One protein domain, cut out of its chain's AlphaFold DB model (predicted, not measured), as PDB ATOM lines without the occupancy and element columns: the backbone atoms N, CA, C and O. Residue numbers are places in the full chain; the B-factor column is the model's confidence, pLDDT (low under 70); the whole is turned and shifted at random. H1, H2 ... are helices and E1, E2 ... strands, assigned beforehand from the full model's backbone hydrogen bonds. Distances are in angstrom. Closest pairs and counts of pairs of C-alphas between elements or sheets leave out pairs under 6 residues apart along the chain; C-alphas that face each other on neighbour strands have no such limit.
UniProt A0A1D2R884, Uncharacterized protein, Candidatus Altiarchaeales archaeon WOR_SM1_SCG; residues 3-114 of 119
ATOM      1  N   ILE A   3     162.463 104.674 183.407       90.19
ATOM      2  CA  ILE A   3     162.125 103.559 184.292       90.19
ATOM      3  C   ILE A   3     161.681 102.391 183.413       90.19
ATOM      4  O   ILE A   3     160.743 102.542 182.633       90.19
ATOM      5  N   THR A   4     162.350 101.238 183.514       88.56
ATOM      6  CA  THR A   4     161.955 100.022 182.781       88.56
ATOM      7  C   THR A   4     161.364  98.996 183.735       88.56
ATOM      8  O   THR A   4     161.974  98.680 184.754       88.56
ATOM      9  N   LYS A   5     160.186  98.461 183.410       88.56
ATOM     10  CA  LYS A   5     159.568  97.386 184.188       88.56
ATOM     11  C   LYS A   5     160.061  96.037 183.691       88.56
ATOM     12  O   LYS A   5     159.829  95.683 182.535       88.56
ATOM     13  N   LEU A   6     160.719  95.291 184.571       87.62
ATOM     14  CA  LEU A   6     161.261  93.979 184.249       87.62
ATOM     15  C   LEU A   6     160.179  92.913 184.420       87.62
ATOM     16  O   LEU A   6     159.598  92.775 185.494       87.62
ATOM     17  N   ILE A   7     159.896  92.167 183.351       84.25
ATOM     18  CA  ILE A   7     158.866  91.116 183.328       84.25
ATOM     19  C   ILE A   7     159.276  89.948 182.428       84.25
ATOM     20  O   ILE A   7     160.065  90.100 181.495       84.25
ATOM     21  N   GLY A   8     158.672  88.781 182.658       79.50
ATOM     22  CA  GLY A   8     158.918  87.576 181.864       79.50
ATOM     23  C   GLY A   8     160.184  86.836 182.289       79.50
ATOM     24  O   GLY A   8     160.604  86.945 183.437       79.50
ATOM     25  N   GLU A   9     160.770  86.066 181.376       82.19
ATOM     26  CA  GLU A   9     161.945  85.213 181.617       82.19
ATOM     27  C   GLU A   9     163.274  85.996 181.659       82.19
ATOM     28  O   GLU A   9     163.325  87.127 181.164       82.19
ATOM     29  N   PRO A  10     164.367  85.417 182.206       83.56
ATOM     30  CA  PRO A  10     165.656  86.100 182.376       83.56
ATOM     31  C   PRO A  10     166.185  86.779 181.104       83.56
ATOM     32  O   PRO A  10     166.584  87.942 181.154       83.56
ATOM     33  N   GLY A  11     166.097  86.113 179.946       83.19
ATOM     34  CA  GLY A  11     166.529  86.681 178.662       83.19
ATOM     35  C   GLY A  11     165.739  87.928 178.252       83.19
ATOM     36  O   GLY A  11     166.314  88.927 177.817       83.19
ATOM     37  N   ASN A  12     164.422  87.926 178.472       85.56
ATOM     38  CA  ASN A  12     163.585  89.090 178.189       85.56
ATOM     39  C   ASN A  12     163.925  90.267 179.117       85.56
ATOM     40  O   ASN A  12     163.931  91.417 178.682       85.56
ATOM     41  N   ARG A  13     164.270  89.987 180.378       87.00
ATOM     42  CA  ARG A  13     164.686  91.018 181.337       87.00
ATOM     43  C   ARG A  13     166.044  91.615 180.977       87.00
ATOM     44  O   ARG A  13     166.190  92.832 181.042       87.00
ATOM     45  N   MET A  14     167.003  90.793 180.543       89.50
ATOM     46  CA  MET A  14     168.291  91.279 180.036       89.50
ATOM     47  C   MET A  14     168.098  92.200 178.830       89.50
ATOM     48  O   MET A  14     168.674  93.286 178.785       89.50
ATOM     49  N   PHE A  15     167.220  91.825 177.895       90.19
ATOM     50  CA  PHE A  15     166.900  92.671 176.746       90.19
ATOM     51  C   PHE A  15     166.232  93.993 177.159       90.19
ATOM     52  O   PHE A  15     166.634  95.064 176.701       90.19
ATOM     53  N   GLN A  16     165.247  93.944 178.062       88.31
ATOM     54  CA  GLN A  16     164.572  95.134 178.600       88.31
ATOM     55  C   GLN A  16     165.542  96.081 179.317       88.31
ATOM     56  O   GLN A  16     165.454  97.299 179.138       88.31
ATOM     57  N   TYR A  17     166.473  95.528 180.099       92.62
ATOM     58  CA  TYR A  17     167.556  96.275 180.730       92.62
ATOM     59  C   TYR A  17     168.458  96.923 179.676       92.62
ATOM     60  O   TYR A  17     168.635  98.139 179.698       92.62
ATOM     61  N   ALA A  18     168.981  96.145 178.724       92.38
ATOM     62  CA  ALA A  18     169.929  96.628 177.721       92.38
ATOM     63  C   ALA A  18     169.332  97.749 176.855       92.38
ATOM     64  O   ALA A  18     169.971  98.783 176.647       92.38
ATOM     65  N   ALA A  19     168.081  97.586 176.415       91.75
ATOM     66  CA  ALA A  19     167.376  98.588 175.623       91.75
ATOM     67  C   ALA A  19     167.195  99.905 176.396       91.75
ATOM     68  O   ALA A  19     167.531 100.980 175.893       91.75
ATOM     69  N   ALA A  20     166.704  99.831 177.636       88.81
ATOM     70  CA  ALA A  20     166.479 101.017 178.455       88.81
ATOM     71  C   ALA A  20     167.794 101.690 178.883       88.81
ATOM     72  O   ALA A  20     167.892 102.921 178.873       88.81
ATOM     73  N   ARG A  21     168.826 100.897 179.196       92.50
ATOM     74  CA  ARG A  21     170.159 101.396 179.543       92.50
ATOM     75  C   ARG A  21     170.801 102.121 178.365       92.50
ATOM     76  O   ARG A  21     171.260 103.247 178.547       92.50
ATOM     77  N   SER A  22     170.773 101.531 177.172       93.88
ATOM     78  CA  SER A  22     171.265 102.171 175.946       93.88
ATOM     79  C   SER A  22     170.558 103.507 175.693       93.88
ATOM     80  O   SER A  22     171.207 104.544 175.535       93.88
ATOM     81  N   LEU A  23     169.224 103.526 175.792       90.00
ATOM     82  CA  LEU A  23     168.444 104.750 175.621       90.00
ATOM     83  C   LEU A  23     168.797 105.826 176.660       90.00
ATOM     84  O   LEU A  23     168.860 107.006 176.321       90.00
ATOM     85  N   SER A  24     169.062 105.435 177.911       90.06
ATOM     86  CA  SER A  24     169.438 106.371 178.980       90.06
ATOM     87  C   SER A  24     170.759 107.085 178.717       90.06
ATOM     88  O   SER A  24     170.875 108.275 179.000       90.06
ATOM     89  N   ILE A  25     171.716 106.380 178.107       92.50
ATOM     90  CA  ILE A  25     173.019 106.925 177.724       92.50
ATOM     91  C   ILE A  25     172.836 107.925 176.581       92.50
ATOM     92  O   ILE A  25     173.276 109.066 176.691       92.50
ATOM     93  N   VAL A  26     172.108 107.535 175.527       93.00
ATOM     94  CA  VAL A  26     171.828 108.402 174.368       93.00
ATOM     95  C   VAL A  26     171.078 109.672 174.777       93.00
ATOM     96  O   VAL A  26     171.337 110.748 174.247       93.00
ATOM     97  N   LYS A  27     170.143 109.561 175.726       89.00
ATOM     98  CA  LYS A  27     169.341 110.687 176.225       89.00
ATOM     99  C   LYS A  27     169.965 111.411 177.418       89.00
ATOM    100  O   LYS A  27     169.311 112.298 177.961       89.00
ATOM    101  N   GLN A  28     171.172 111.024 177.839       93.75
ATOM    102  CA  GLN A  28     171.886 111.599 178.984       93.75
ATOM    103  C   GLN A  28     170.989 111.764 180.224       93.75
ATOM    104  O   GLN A  28     170.944 112.812 180.864       93.75
ATOM    105  N   THR A  29     170.215 110.729 180.554       90.94
ATOM    106  CA  THR A  29     169.243 110.775 181.651       90.94
ATOM    107  C   THR A  29     169.390 109.574 182.577       90.94
ATOM    108  O   THR A  29     169.876 108.520 182.175       90.94
ATOM    109  N   GLY A  30     168.959 109.715 183.833       90.12
ATOM    110  CA  GLY A  30     169.010 108.626 184.811       90.12
ATOM    111  C   GLY A  30     168.173 107.417 184.384       90.12
ATOM    112  O   GLY A  30     167.117 107.577 183.767       90.12
ATOM    113  N   PHE A  31     168.635 106.220 184.747       91.94
ATOM    114  CA  PHE A  31     167.978 104.940 184.481       91.94
ATOM    115  C   PHE A  31     167.659 104.216 185.788       91.94
ATOM    116  O   PHE A  31     168.533 104.128 186.653       91.94
ATOM    117  N   LYS A  32     166.434 103.691 185.898       93.25
ATOM    118  CA  LYS A  32     165.966 102.864 187.013       93.25
ATOM    119  C   LYS A  32     165.166 101.644 186.537       93.25
ATOM    120  O   LYS A  32     164.571 101.654 185.456       93.25
ATOM    121  N   MET A  33     165.129 100.604 187.362       91.19
ATOM    122  CA  MET A  33     164.412  99.350 187.139       91.19
ATOM    123  C   MET A  33     163.220  99.228 188.087       91.19
ATOM    124  O   MET A  33     163.360  99.389 189.295       91.19
ATOM    125  N   ASP A  34     162.055  98.902 187.540       89.75
ATOM    126  CA  ASP A  34     160.857  98.528 188.285       89.75
ATOM    127  C   ASP A  34     160.769  96.992 188.364       89.75
ATOM    128  O   ASP A  34     160.573  96.310 187.351       89.75
ATOM    129  N   VAL A  35     160.929  96.465 189.582       86.81
ATOM    130  CA  VAL A  35     160.848  95.033 189.928       86.81
ATOM    131  C   VAL A  35     159.524  94.650 190.601       86.81
ATOM    132  O   VAL A  35     159.329  93.486 190.945       86.81
ATOM    133  N   SER A  36     158.560  95.575 190.699       81.06
ATOM    134  CA  SER A  36     157.232  95.328 191.298       81.06
ATOM    135  C   SER A  36     156.458  94.187 190.624       81.06
ATOM    136  O   SER A  36     155.549  93.597 191.209       81.06
ATOM    137  N   GLY A  37     156.823  93.842 189.382       72.88
ATOM    138  CA  GLY A  37     156.279  92.692 188.657       72.88
ATOM    139  C   GLY A  37     156.581  91.336 189.305       72.88
ATOM    140  O   GLY A  37     155.905  90.364 188.976       72.88
ATOM    141  N   PHE A  38     157.549  91.267 190.222       70.38
ATOM    142  CA  PHE A  38     157.945  90.040 190.918       70.38
ATOM    143  C   PHE A  38     157.405  89.945 192.345       70.38
ATOM    144  O   PHE A  38     157.519  88.888 192.945       70.38
ATOM    145  N   GLU A  39     156.812  91.004 192.901       64.88
ATOM    146  CA  GLU A  39     156.425  91.051 194.322       64.88
ATOM    147  C   GLU A  39     154.986  90.570 194.590       64.88
ATOM    148  O   GLU A  39     154.584  90.415 195.739       64.88
ATOM    149  N   SER A  40     154.184  90.313 193.549       58.59
ATOM    150  CA  SER A  40     152.722  90.191 193.676       58.59
ATOM    151  C   SER A  40     152.128  88.927 193.053       58.59
ATOM    152  O   SER A  40     151.212  88.999 192.233       58.59
ATOM    153  N   VAL A  41     152.585  87.742 193.472       55.66
ATOM    154  CA  VAL A  41     151.906  86.496 193.086       55.66
ATOM    155  C   VAL A  41     151.421  85.734 194.315       55.66
ATOM    156  O   VAL A  41     152.205  85.288 195.147       55.66
ATOM    157  N   LYS A  42     150.092  85.624 194.442       53.66
ATOM    158  CA  LYS A  42     149.438  84.800 195.466       53.66
ATOM    159  C   LYS A  42     149.695  83.312 195.162       53.66
ATOM    160  O   LYS A  42     149.764  82.957 193.983       53.66
ATOM    161  N   PRO A  43     149.789  82.431 196.177       60.28
ATOM    162  CA  PRO A  43     149.829  80.982 195.961       60.28
ATOM    163  C   PRO A  43     148.671  80.539 195.046       60.28
ATOM    164  O   PRO A  43     147.585  81.118 195.158       60.28
ATOM    165  N   PRO A  44     148.859  79.561 194.133       58.31
ATOM    166  CA  PRO A  44     149.899  78.518 194.105       58.31
ATOM    167  C   PRO A  44     151.103  78.795 193.181       58.31
ATOM    168  O   PRO A  44     151.896  77.896 192.910       58.31
ATOM    169  N   TYR A  45     151.236  80.002 192.638       56.91
ATOM    170  CA  TYR A  45     152.242  80.285 191.614       56.91
ATOM    171  C   TYR A  45     153.629  80.539 192.219       56.91
ATOM    172  O   TYR A  45     153.771  81.243 193.218       56.91
ATOM    173  N   THR A  46     154.667  79.992 191.583       56.94
ATOM    174  CA  THR A  46     156.058  80.215 191.998       56.94
ATOM    175  C   THR A  46     156.516  81.590 191.524       56.94
ATOM    176  O   THR A  46     156.419  81.909 190.338       56.94
ATOM    177  N   LEU A  47     157.022  82.410 192.447       61.66
ATOM    178  CA  LEU A  47     157.650  83.689 192.122       61.66
ATOM    179  C   LEU A  47     158.853  83.427 191.214       61.66
ATOM    180  O   LEU A  47     159.811  82.773 191.627       61.66
ATOM    181  N   SER A  48     158.831  83.954 189.991       60.88
ATOM    182  CA  SER A  48     160.054  84.035 189.199       60.88
ATOM    183  C   SER A  48     160.916  85.119 189.837       60.88
ATOM    184  O   SER A  48     160.625  86.306 189.702       60.88
ATOM    185  N   ARG A  49     161.913  84.706 190.623       68.50
ATOM    186  CA  ARG A  49     162.766  85.616 191.391       68.50
ATOM    187  C   ARG A  49     163.508  86.562 190.452       68.50
ATOM    188  O   ARG A  49     163.782  86.236 189.294       68.50
ATOM    189  N   TYR A  50     163.802  87.763 190.936       75.62
ATOM    190  CA  TYR A  50     164.740  88.648 190.263       75.62
ATOM    191  C   TYR A  50     166.145  88.040 190.380       75.62
ATOM    192  O   TYR A  50     166.649  87.871 191.483       75.62
ATOM    193  N   GLU A  51     166.740  87.685 189.244       77.31
ATOM    194  CA  GLU A  51     168.029  86.976 189.156       77.31
ATOM    195  C   GLU A  51     169.005  87.708 188.224       77.31
ATOM    196  O   GLU A  51     169.928  87.116 187.682       77.31
ATOM    197  N   LEU A  52     168.793  89.008 187.976       80.19
ATOM    198  CA  LEU A  52     169.740  89.760 187.150       80.19
ATOM    199  C   LEU A  52     171.016  90.157 187.909       80.19
ATOM    200  O   LEU A  52     171.997  90.535 187.273       80.19
ATOM    201  N   ASN A  53     171.026  90.015 189.234       77.94
ATOM    202  CA  ASN A  53     172.179  90.282 190.094       77.94
ATOM    203  C   ASN A  53     173.395  89.388 189.793       77.94
ATOM    204  O   ASN A  53     174.520  89.747 190.128       77.94
ATOM    205  N   SER A  54     173.189  88.224 189.166       81.44
ATOM    206  CA  SER A  54     174.272  87.338 188.730       81.44
ATOM    207  C   SER A  54     175.009  87.856 187.493       81.44
ATOM    208  O   SER A  54     176.051  87.312 187.132       81.44
ATOM    209  N   PHE A  55     174.478  88.882 186.825       82.62
ATOM    210  CA  PHE A  55     175.111  89.527 185.679       82.62
ATOM    211  C   PHE A  55     175.797  90.823 186.121       82.62
ATOM    212  O   PHE A  55     175.369  91.478 187.068       82.62
ATOM    213  N   SER A  56     176.845  91.241 185.405       86.00
ATOM    214  CA  SER A  56     177.563  92.500 185.667       86.00
ATOM    215  C   SER A  56     176.754  93.727 185.211       86.00
ATOM    216  O   SER A  56     177.158  94.459 184.306       86.00
ATOM    217  N   ILE A  57     175.581  93.937 185.811       89.19
ATOM    218  CA  ILE A  57     174.686  95.065 185.543       89.19
ATOM    219  C   ILE A  57     174.742  96.106 186.662       89.19
ATOM    220  O   ILE A  57     175.130  95.823 187.791       89.19
ATOM    221  N   ILE A  58     174.334  97.335 186.345       87.12
ATOM    222  CA  ILE A  58     174.205  98.401 187.340       87.12
ATOM    223  C   ILE A  58     172.777  98.370 187.867       87.12
ATOM    224  O   ILE A  58     171.833  98.736 187.157       87.12
ATOM    225  N   GLU A  59     172.629  97.944 189.116       88.81
ATOM    226  CA  GLU A  59     171.333  97.885 189.772       88.81
ATOM    227  C   GLU A  59     170.935  99.253 190.328       88.81
ATOM    228  O   GLU A  59     171.630  99.852 191.143       88.81
ATOM    229  N   ASN A  60     169.802  99.769 189.861       90.38
ATOM    230  CA  ASN A  60     169.211 101.003 190.359       90.38
ATOM    231  C   ASN A  60     167.694 100.845 190.331       90.38
ATOM    232  O   ASN A  60     167.094 100.900 189.258       90.38
ATOM    233  N   PHE A  61     167.076 100.585 191.477       91.81
ATOM    234  CA  PHE A  61     165.644 100.306 191.551       91.81
ATOM    235  C   PHE A  61     164.824 101.597 191.681       91.81
ATOM    236  O   PHE A  61     165.249 102.566 192.311       91.81
ATOM    237  N   ALA A  62     163.655 101.623 191.042       89.75
ATOM    238  CA  ALA A  62     162.692 102.710 191.173       89.75
ATOM    239  C   ALA A  62     161.856 102.535 192.439       89.75
ATOM    240  O   ALA A  62     161.327 101.452 192.688       89.75
ATOM    241  N   ASP A  63     161.704 103.611 193.210       88.50
ATOM    242  CA  ASP A  63     160.790 103.608 194.350       88.50
ATOM    243  C   ASP A  63     159.330 103.646 193.866       88.50
ATOM    244  O   ASP A  63     159.006 104.202 192.811       88.50
ATOM    245  N   ASN A  64     158.416 103.122 194.679       83.50
ATOM    246  CA  ASN A  64     156.982 103.131 194.403       83.50
ATOM    247  C   ASN A  64     156.444 104.548 194.153       83.50
ATOM    248  O   ASN A  64     155.563 104.733 193.311       83.50
ATOM    249  N   LYS A  65     156.989 105.564 194.838       85.69
ATOM    250  CA  LYS A  65     156.630 106.972 194.601       85.69
ATOM    251  C   LYS A  65     157.030 107.435 193.201       85.69
ATOM    252  O   LYS A  65     156.266 108.140 192.543       85.69
ATOM    253  N   GLU A  66     158.207 107.023 192.734       84.44
ATOM    254  CA  GLU A  66     158.695 107.347 191.394       84.44
ATOM    255  C   GLU A  66     157.853 106.648 190.332       84.44
ATOM    256  O   GLU A  66     157.431 107.291 189.379       84.44
ATOM    257  N   ILE A  67     157.533 105.365 190.526       83.88
ATOM    258  CA  ILE A  67     156.694 104.591 189.602       83.88
ATOM    259  C   ILE A  67     155.294 105.210 189.489       83.88
ATOM    260  O   ILE A  67     154.797 105.419 188.379       83.88
ATOM    261  N   ARG A  68     154.655 105.553 190.615       81.38
ATOM    262  CA  ARG A  68     153.313 106.164 190.623       81.38
ATOM    263  C   ARG A  68     153.262 107.488 189.878       81.38
ATOM    264  O   ARG A  68     152.334 107.691 189.104       81.38
ATOM    265  N   ARG A  69     154.301 108.323 190.010       79.56
ATOM    266  CA  ARG A  69     154.406 109.606 189.295       79.56
ATOM    267  C   ARG A  69     154.248 109.464 187.779       79.56
ATOM    268  O   ARG A  69     153.730 110.374 187.142       79.56
ATOM    269  N   PHE A  70     154.705 108.352 187.207       72.38
ATOM    270  CA  PHE A  70     154.591 108.098 185.773       72.38
ATOM    271  C   PHE A  70     153.363 107.228 185.426       72.38
ATOM    272  O   PHE A  70     152.862 107.314 184.305       72.38
ATOM    273  N   THR A  71     152.838 106.428 186.365       67.62
ATOM    274  CA  THR A  71     151.739 105.471 186.105       67.62
ATOM    275  C   THR A  71     150.355 106.104 186.264       67.62
ATOM    276  O   THR A  71     149.413 105.723 185.567       67.62
ATOM    277  N   GLU A  72     150.211 107.063 187.180       62.97
ATOM    278  CA  GLU A  72     148.941 107.726 187.473       62.97
ATOM    279  C   GLU A  72     148.616 108.747 186.374       62.97
ATOM    280  O   GLU A  72     148.897 109.941 186.477       62.97
ATOM    281  N   LYS A  73     148.012 108.276 185.278       55.19
ATOM    282  CA  LYS A  73     147.381 109.173 184.308       55.19
ATOM    283  C   LYS A  73     146.133 109.772 184.953       55.19
ATOM    284  O   LYS A  73     145.195 109.049 185.284       55.19
ATOM    285  N   SER A  74     146.103 111.097 185.087       50.28
ATOM    286  CA  SER A  74     144.867 111.818 185.397       50.28
ATOM    287  C   SER A  74     143.803 111.427 184.364       50.28
ATOM    288  O   SER A  74     144.113 111.330 183.175       50.28
ATOM    289  N   PHE A  75     142.565 111.166 184.791       55.25
ATOM    290  CA  PHE A  75     141.479 110.645 183.940       55.25
ATOM    291  C   PHE A  75     141.289 111.465 182.643       55.25
ATOM    292  O   PHE A  75     140.978 110.923 181.584       55.25
ATOM    293  N   LEU A  76     141.587 112.767 182.710       50.66
ATOM    294  CA  LEU A  76     141.573 113.709 181.589       50.66
ATOM    295  C   LEU A  76     142.581 113.365 180.473       50.66
ATOM    296  O   LEU A  76     142.285 113.576 179.303       50.66
ATOM    297  N   HIS A  77     143.730 112.767 180.802       53.91
ATOM    298  CA  HIS A  77     144.777 112.406 179.836       53.91
ATOM    299  C   HIS A  77     144.419 111.163 178.999       53.91
ATOM    300  O   HIS A  77     144.901 110.986 177.881       53.91
ATOM    301  N   ILE A  78     143.552 110.286 179.520       56.31
ATOM    302  CA  ILE A  78     143.012 109.142 178.765       56.31
ATOM    303  C   ILE A  78     142.048 109.643 177.681       56.31
ATOM    304  O   ILE A  78     141.998 109.092 176.580       56.31
ATOM    305  N   LEU A  79     141.297 110.705 177.987       52.53
ATOM    306  CA  LEU A  79     140.340 111.303 177.064       52.53
ATOM    307  C   LEU A  79     141.045 112.049 175.918       52.53
ATOM    308  O   LEU A  79     140.627 111.930 174.767       52.53
ATOM    309  N   THR A  80     142.144 112.754 176.199       54.06
ATOM    310  CA  THR A  80     142.889 113.519 175.185       54.06
ATOM    311  C   THR A  80     143.730 112.643 174.249       54.06
ATOM    312  O   THR A  80     143.851 112.981 173.074       54.06
ATOM    313  N   GLU A  81     144.229 111.480 174.698       53.50
ATOM    314  CA  GLU A  81     144.963 110.530 173.831       53.50
ATOM    315  C   GLU A  81     144.102 109.928 172.704       53.50
ATOM    316  O   GLU A  81     144.641 109.501 171.683       53.50
ATOM    317  N   LYS A  82     142.767 109.914 172.846       53.38
ATOM    318  CA  LYS A  82     141.853 109.514 171.759       53.38
ATOM    319  C   LYS A  82     141.673 110.592 170.689       53.38
ATOM    320  O   LYS A  82     141.333 110.252 169.560       53.38
ATOM    321  N   LEU A  83     141.858 111.862 171.045       54.53
ATOM    322  CA  LEU A  83     141.579 113.006 170.174       54.53
ATOM    323  C   LEU A  83     142.839 113.544 169.487       54.53
ATOM    324  O   LEU A  83     142.752 114.001 168.352       54.53
ATOM    325  N   PHE A  84     144.009 113.434 170.121       48.06
ATOM    326  CA  PHE A  84     145.285 113.860 169.545       48.06
ATOM    327  C   PHE A  84     146.377 112.816 169.839       48.06
ATOM    328  O   PHE A  84     146.970 112.841 170.917       48.06
ATOM    329  N   PRO A  85     146.689 111.897 168.902       48.72
ATOM    330  CA  PRO A  85     147.667 110.816 169.100       48.72
ATOM    331  C   PRO A  85     149.138 111.282 169.104       48.72
ATOM    332  O   PRO A  85     150.047 110.473 168.920       48.72
ATOM    333  N   ILE A  86     149.386 112.581 169.289       54.66
ATOM    334  CA  ILE A  86     150.705 113.206 169.201       54.66
ATOM    335  C   ILE A  86     150.879 114.128 170.415       54.66
ATOM    336  O   ILE A  86     150.702 115.338 170.318       54.66
ATOM    337  N   SER A  87     151.228 113.568 171.573       48.41
ATOM    338  CA  SER A  87     151.903 114.328 172.631       48.41
ATOM    339  C   SER A  87     153.208 113.604 173.001       48.41
ATOM    340  O   SER A  87     153.178 112.418 173.339       48.41
ATOM    341  N   PRO A  88     154.381 114.254 172.871       51.19
ATOM    342  CA  PRO A  88     155.681 113.621 173.083       51.19
ATOM    343  C   PRO A  88     156.187 113.755 174.526       51.19
ATOM    344  O   PRO A  88     157.380 113.574 174.775       51.19
ATOM    345  N   ASP A  89     155.323 114.062 175.491       40.97
ATOM    346  CA  ASP A  89     155.794 114.463 176.812       40.97
ATOM    347  C   ASP A  89     156.056 113.253 177.719       40.97
ATOM    348  O   ASP A  89     155.241 112.820 178.527       40.97
ATOM    349  N   ASN A  90     157.277 112.734 177.574       41.88
ATOM    350  CA  ASN A  90     158.118 112.221 178.659       41.88
ATOM    351  C   ASN A  90     157.565 111.081 179.522       41.88
ATOM    352  O   ASN A  90     157.847 111.018 180.721       41.88
ATOM    353  N   ILE A  91     156.863 110.121 178.920       48.44
ATOM    354  CA  ILE A  91     156.494 108.886 179.612       48.44
ATOM    355  C   ILE A  91     156.762 107.675 178.703       48.44
ATOM    356  O   ILE A  91     155.899 107.215 177.958       48.44
ATOM    357  N   TYR A  92     157.976 107.123 178.775       49.19
ATOM    358  CA  TYR A  92     158.322 105.873 178.089       49.19
ATOM    359  C   TYR A  92     158.014 104.665 178.983       49.19
ATOM    360  O   TYR A  92     158.920 104.056 179.544       49.19
ATOM    361  N   TYR A  93     156.737 104.279 179.091       47.38
ATOM    362  CA  TYR A  93     156.415 102.901 179.474       47.38
ATOM    363  C   TYR A  93     156.625 102.006 178.260       47.38
ATOM    364  O   TYR A  93     155.801 101.968 177.345       47.38
ATOM    365  N   LEU A  94     157.693 101.213 178.278       46.47
ATOM    366  CA  LEU A  94     157.801 100.031 177.424       46.47
ATOM    367  C   LEU A  94     156.867  98.927 177.952       46.47
ATOM    368  O   LEU A  94     157.290  97.849 178.347       46.47
ATOM    369  N   HIS A  95     155.559  99.184 177.942       45.91
ATOM    370  CA  HIS A  95     154.577  98.110 177.917       45.91
ATOM    371  C   HIS A  95     153.422  98.453 176.980       45.91
ATOM    372  O   HIS A  95     152.305  98.759 177.388       45.91
ATOM    373  N   ARG A  96     153.699  98.366 175.677       37.91
ATOM    374  CA  ARG A  96     152.663  98.224 174.655       37.91
ATOM    375  C   ARG A  96     152.772  96.804 174.112       37.91
ATOM    376  O   ARG A  96     153.820  96.432 173.590       37.91
ATOM    377  N   LYS A  97     151.697  96.009 174.202       36.62
ATOM    378  CA  LYS A  97     151.513  94.799 173.377       36.62
ATOM    379  C   LYS A  97     151.421  95.227 171.901       36.62
ATOM    380  O   LYS A  97     150.351  95.217 171.308       36.62
ATOM    381  N   SER A  98     152.519  95.685 171.311       39.38
ATOM    382  CA  SER A  98     152.593  96.034 169.892       39.38
ATOM    383  C   SER A  98     153.027  94.817 169.082       39.38
ATOM    384  O   SER A  98     153.876  94.047 169.534       39.38
ATOM    385  N   GLY A  99     152.494  94.668 167.866       42.00
ATOM    386  CA  GLY A  99     152.832  93.581 166.935       42.00
ATOM    387  C   GLY A  99     154.334  93.402 166.668       42.00
ATOM    388  O   GLY A  99     154.756  92.296 166.352       42.00
ATOM    389  N   VAL A 100     155.149  94.436 166.903       49.47
ATOM    390  CA  VAL A 100     156.623  94.390 166.864       49.47
ATOM    391  C   VAL A 100     157.203  93.392 167.872       49.47
ATOM    392  O   VAL A 100     158.121  92.658 167.534       49.47
ATOM    393  N   PHE A 101     156.625  93.276 169.074       51.94
ATOM    394  CA  PHE A 101     157.054  92.279 170.063       51.94
ATOM    395  C   PHE A 101     156.720  90.860 169.594       51.94
ATOM    396  O   PHE A 101     157.512  89.942 169.761       51.94
ATOM    397  N   ARG A 102     155.582  90.693 168.906       51.19
ATOM    398  CA  ARG A 102     155.192  89.419 168.286       51.19
ATOM    399  C   ARG A 102     156.119  89.056 167.117       51.19
ATOM    400  O   ARG A 102     156.388  87.879 166.902       51.19
ATOM    401  N   TRP A 103     156.613  90.050 166.376       56.56
ATOM    402  CA  TRP A 103     157.595  89.865 165.305       56.56
ATOM    403  C   TRP A 103     158.990  89.536 165.851       56.56
ATOM    404  O   TRP A 103     159.599  88.581 165.385       56.56
ATOM    405  N   LEU A 104     159.447  90.229 166.899       53.06
ATOM    406  CA  LEU A 104     160.694  89.927 167.613       53.06
ATOM    407  C   LEU A 104     160.662  88.542 168.268       53.06
ATOM    408  O   LEU A 104     161.613  87.789 168.114       53.06
ATOM    409  N   GLN A 105     159.556  88.154 168.912       55.66
ATOM    410  CA  GLN A 105     159.381  86.794 169.434       55.66
ATOM    411  C   GLN A 105     159.449  85.747 168.316       55.66
ATOM    412  O   GLN A 105     160.130  84.738 168.466       55.66
ATOM    413  N   LYS A 106     158.807  85.999 167.166       59.19
ATOM    414  CA  LYS A 106     158.916  85.118 165.993       59.19
ATOM    415  C   LYS A 106     160.339  85.060 165.433       59.19
ATOM    416  O   LYS A 106     160.760  83.992 165.002       59.19
ATOM    417  N   LEU A 107     161.070  86.173 165.438       58.53
ATOM    418  CA  LEU A 107     162.457  86.240 164.978       58.53
ATOM    419  C   LEU A 107     163.386  85.456 165.915       58.53
ATOM    420  O   LEU A 107     164.169  84.643 165.441       58.53
ATOM    421  N   ILE A 108     163.239  85.631 167.231       59.47
ATOM    422  CA  ILE A 108     164.004  84.908 168.257       59.47
ATOM    423  C   ILE A 108     163.722  83.400 168.175       59.47
ATOM    424  O   ILE A 108     164.664  82.615 168.089       59.47
ATOM    425  N   MET A 109     162.451  82.988 168.069       56.72
ATOM    426  CA  MET A 109     162.086  81.575 167.871       56.72
ATOM    427  C   MET A 109     162.649  81.004 166.561       56.72
ATOM    428  O   MET A 109     163.061  79.846 166.510       56.72
ATOM    429  N   LYS A 110     162.700  81.809 165.491       55.22
ATOM    430  CA  LYS A 110     163.283  81.399 164.206       55.22
ATOM    431  C   LYS A 110     164.804  81.253 164.294       55.22
ATOM    432  O   LYS A 110     165.339  80.321 163.701       55.22
ATOM    433  N   MET A 111     165.493  82.110 165.049       49.09
ATOM    434  CA  MET A 111     166.943  82.004 165.259       49.09
ATOM    435  C   MET A 111     167.319  80.803 166.143       49.09
ATOM    436  O   MET A 111     168.254  80.085 165.795       49.09
ATOM    437  N   GLN A 112     166.532  80.501 167.185       52.94
ATOM    438  CA  GLN A 112     166.722  79.301 168.016       52.94
ATOM    439  C   GLN A 112     166.520  77.994 167.229       52.94
ATOM    440  O   GLN A 112     167.319  77.072 167.370       52.94
ATOM    441  N   ASN A 113     165.527  77.929 166.332       53.47
ATOM    442  CA  ASN A 113     165.325  76.768 165.451       53.47
ATOM    443  C   ASN A 113     166.358  76.650 164.316       53.47
ATOM    444  O   ASN A 113     166.424  75.613 163.663       53.47
ATOM    445  N   SER A 114     167.155  77.694 164.069       53.69
ATOM    446  CA  SER A 114     168.189  77.709 163.023       53.69
ATOM    447  C   SER A 114     169.594  77.422 163.572       53.69
ATOM    448  O   SER A 114     170.572  77.595 162.852       53.69
TER     449      SER A 114
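This is residues 3 to 114 of the 119 residues of an uncharacterized protein of Candidatus Altiarchaeales archaeon WOR_SM1_SCG (UniProt A0A1D2R884). A small body is built on a two-strand parallel sheet, E1 and E2, with the long helix H1 over one face and the short helix H2 near the other face. Two helical arms stick out from this body, H3 and most of H4, and a loop, residues 40 to 46, sticks out as well. The printed part has 112 residues, with four named helices and two named strands in the order E1, H1, E2, H2, H3, H4; the class is mostly helix, though just 54 of the 112 residues are in named elements. The whole is only just loose, close to compact, with a radius of gyration of the C-alphas of 16.3 A, and spans 43 by 37 by 34 A.

E1 is residues 3 to 5, beginning at C-alpha 3 at (162.125, 103.559, 184.292). H1, residues 10 to 26, is the longest helix by residues and measures 24.5 A from first to last C-alpha. E2 is residues 31 to 34 and measures 10.3 A. H2 is residues 64 to 71, with C-alpha 64 at (156.982, 103.131, 194.403), and H3 is residues 75 to 81. H4 is residues 99 to 113, measures 21.0 A and ends with C-alpha 113 at (165.325, 76.768, 165.451).

E1 and E2 are parallel neighbours, with 30 degrees between their directions; N 4 and O 32 are within hydrogen-bond range at 3.0 A, and N 34 and O 4 at 2.8 A. E1, H1 and E2 make a strand-helix-strand unit, two parallel neighbour strands with a helix between, and its crossover is right-handed. The closest C-alphas of E1 and H1 are those of Thr 4 and Ala 20, 6.3 A apart. Those of H1 and E2 are Ser 24 and Phe 31, 5.9 A apart. The closest C-alphas of E2 and H2 are those of Asp 34 and Ile 67, 7.5 A apart. H1 and H2 are apart. H3 is apart from each of the other named elements, and H4 is too. Each O i to N i+4 pair is within hydrogen-bond range in H1 and H4; the counts are 3 of 4 in H2 and 2 of 3 in H3.

The C-alphas farthest apart are those of Leu 76 and Ser 114, at 48.5 A. Without the stretches that stand free, the body has 69 residues and spans 30 by 25 by 25 A. The printed part has no cut. The links E2 to H2, with 29 residues, and H3 to H4, with 17, are long. The mean pLDDT of the printed part is 70.0, and it is under 70 in residues 39 to 49 and 71 to 114.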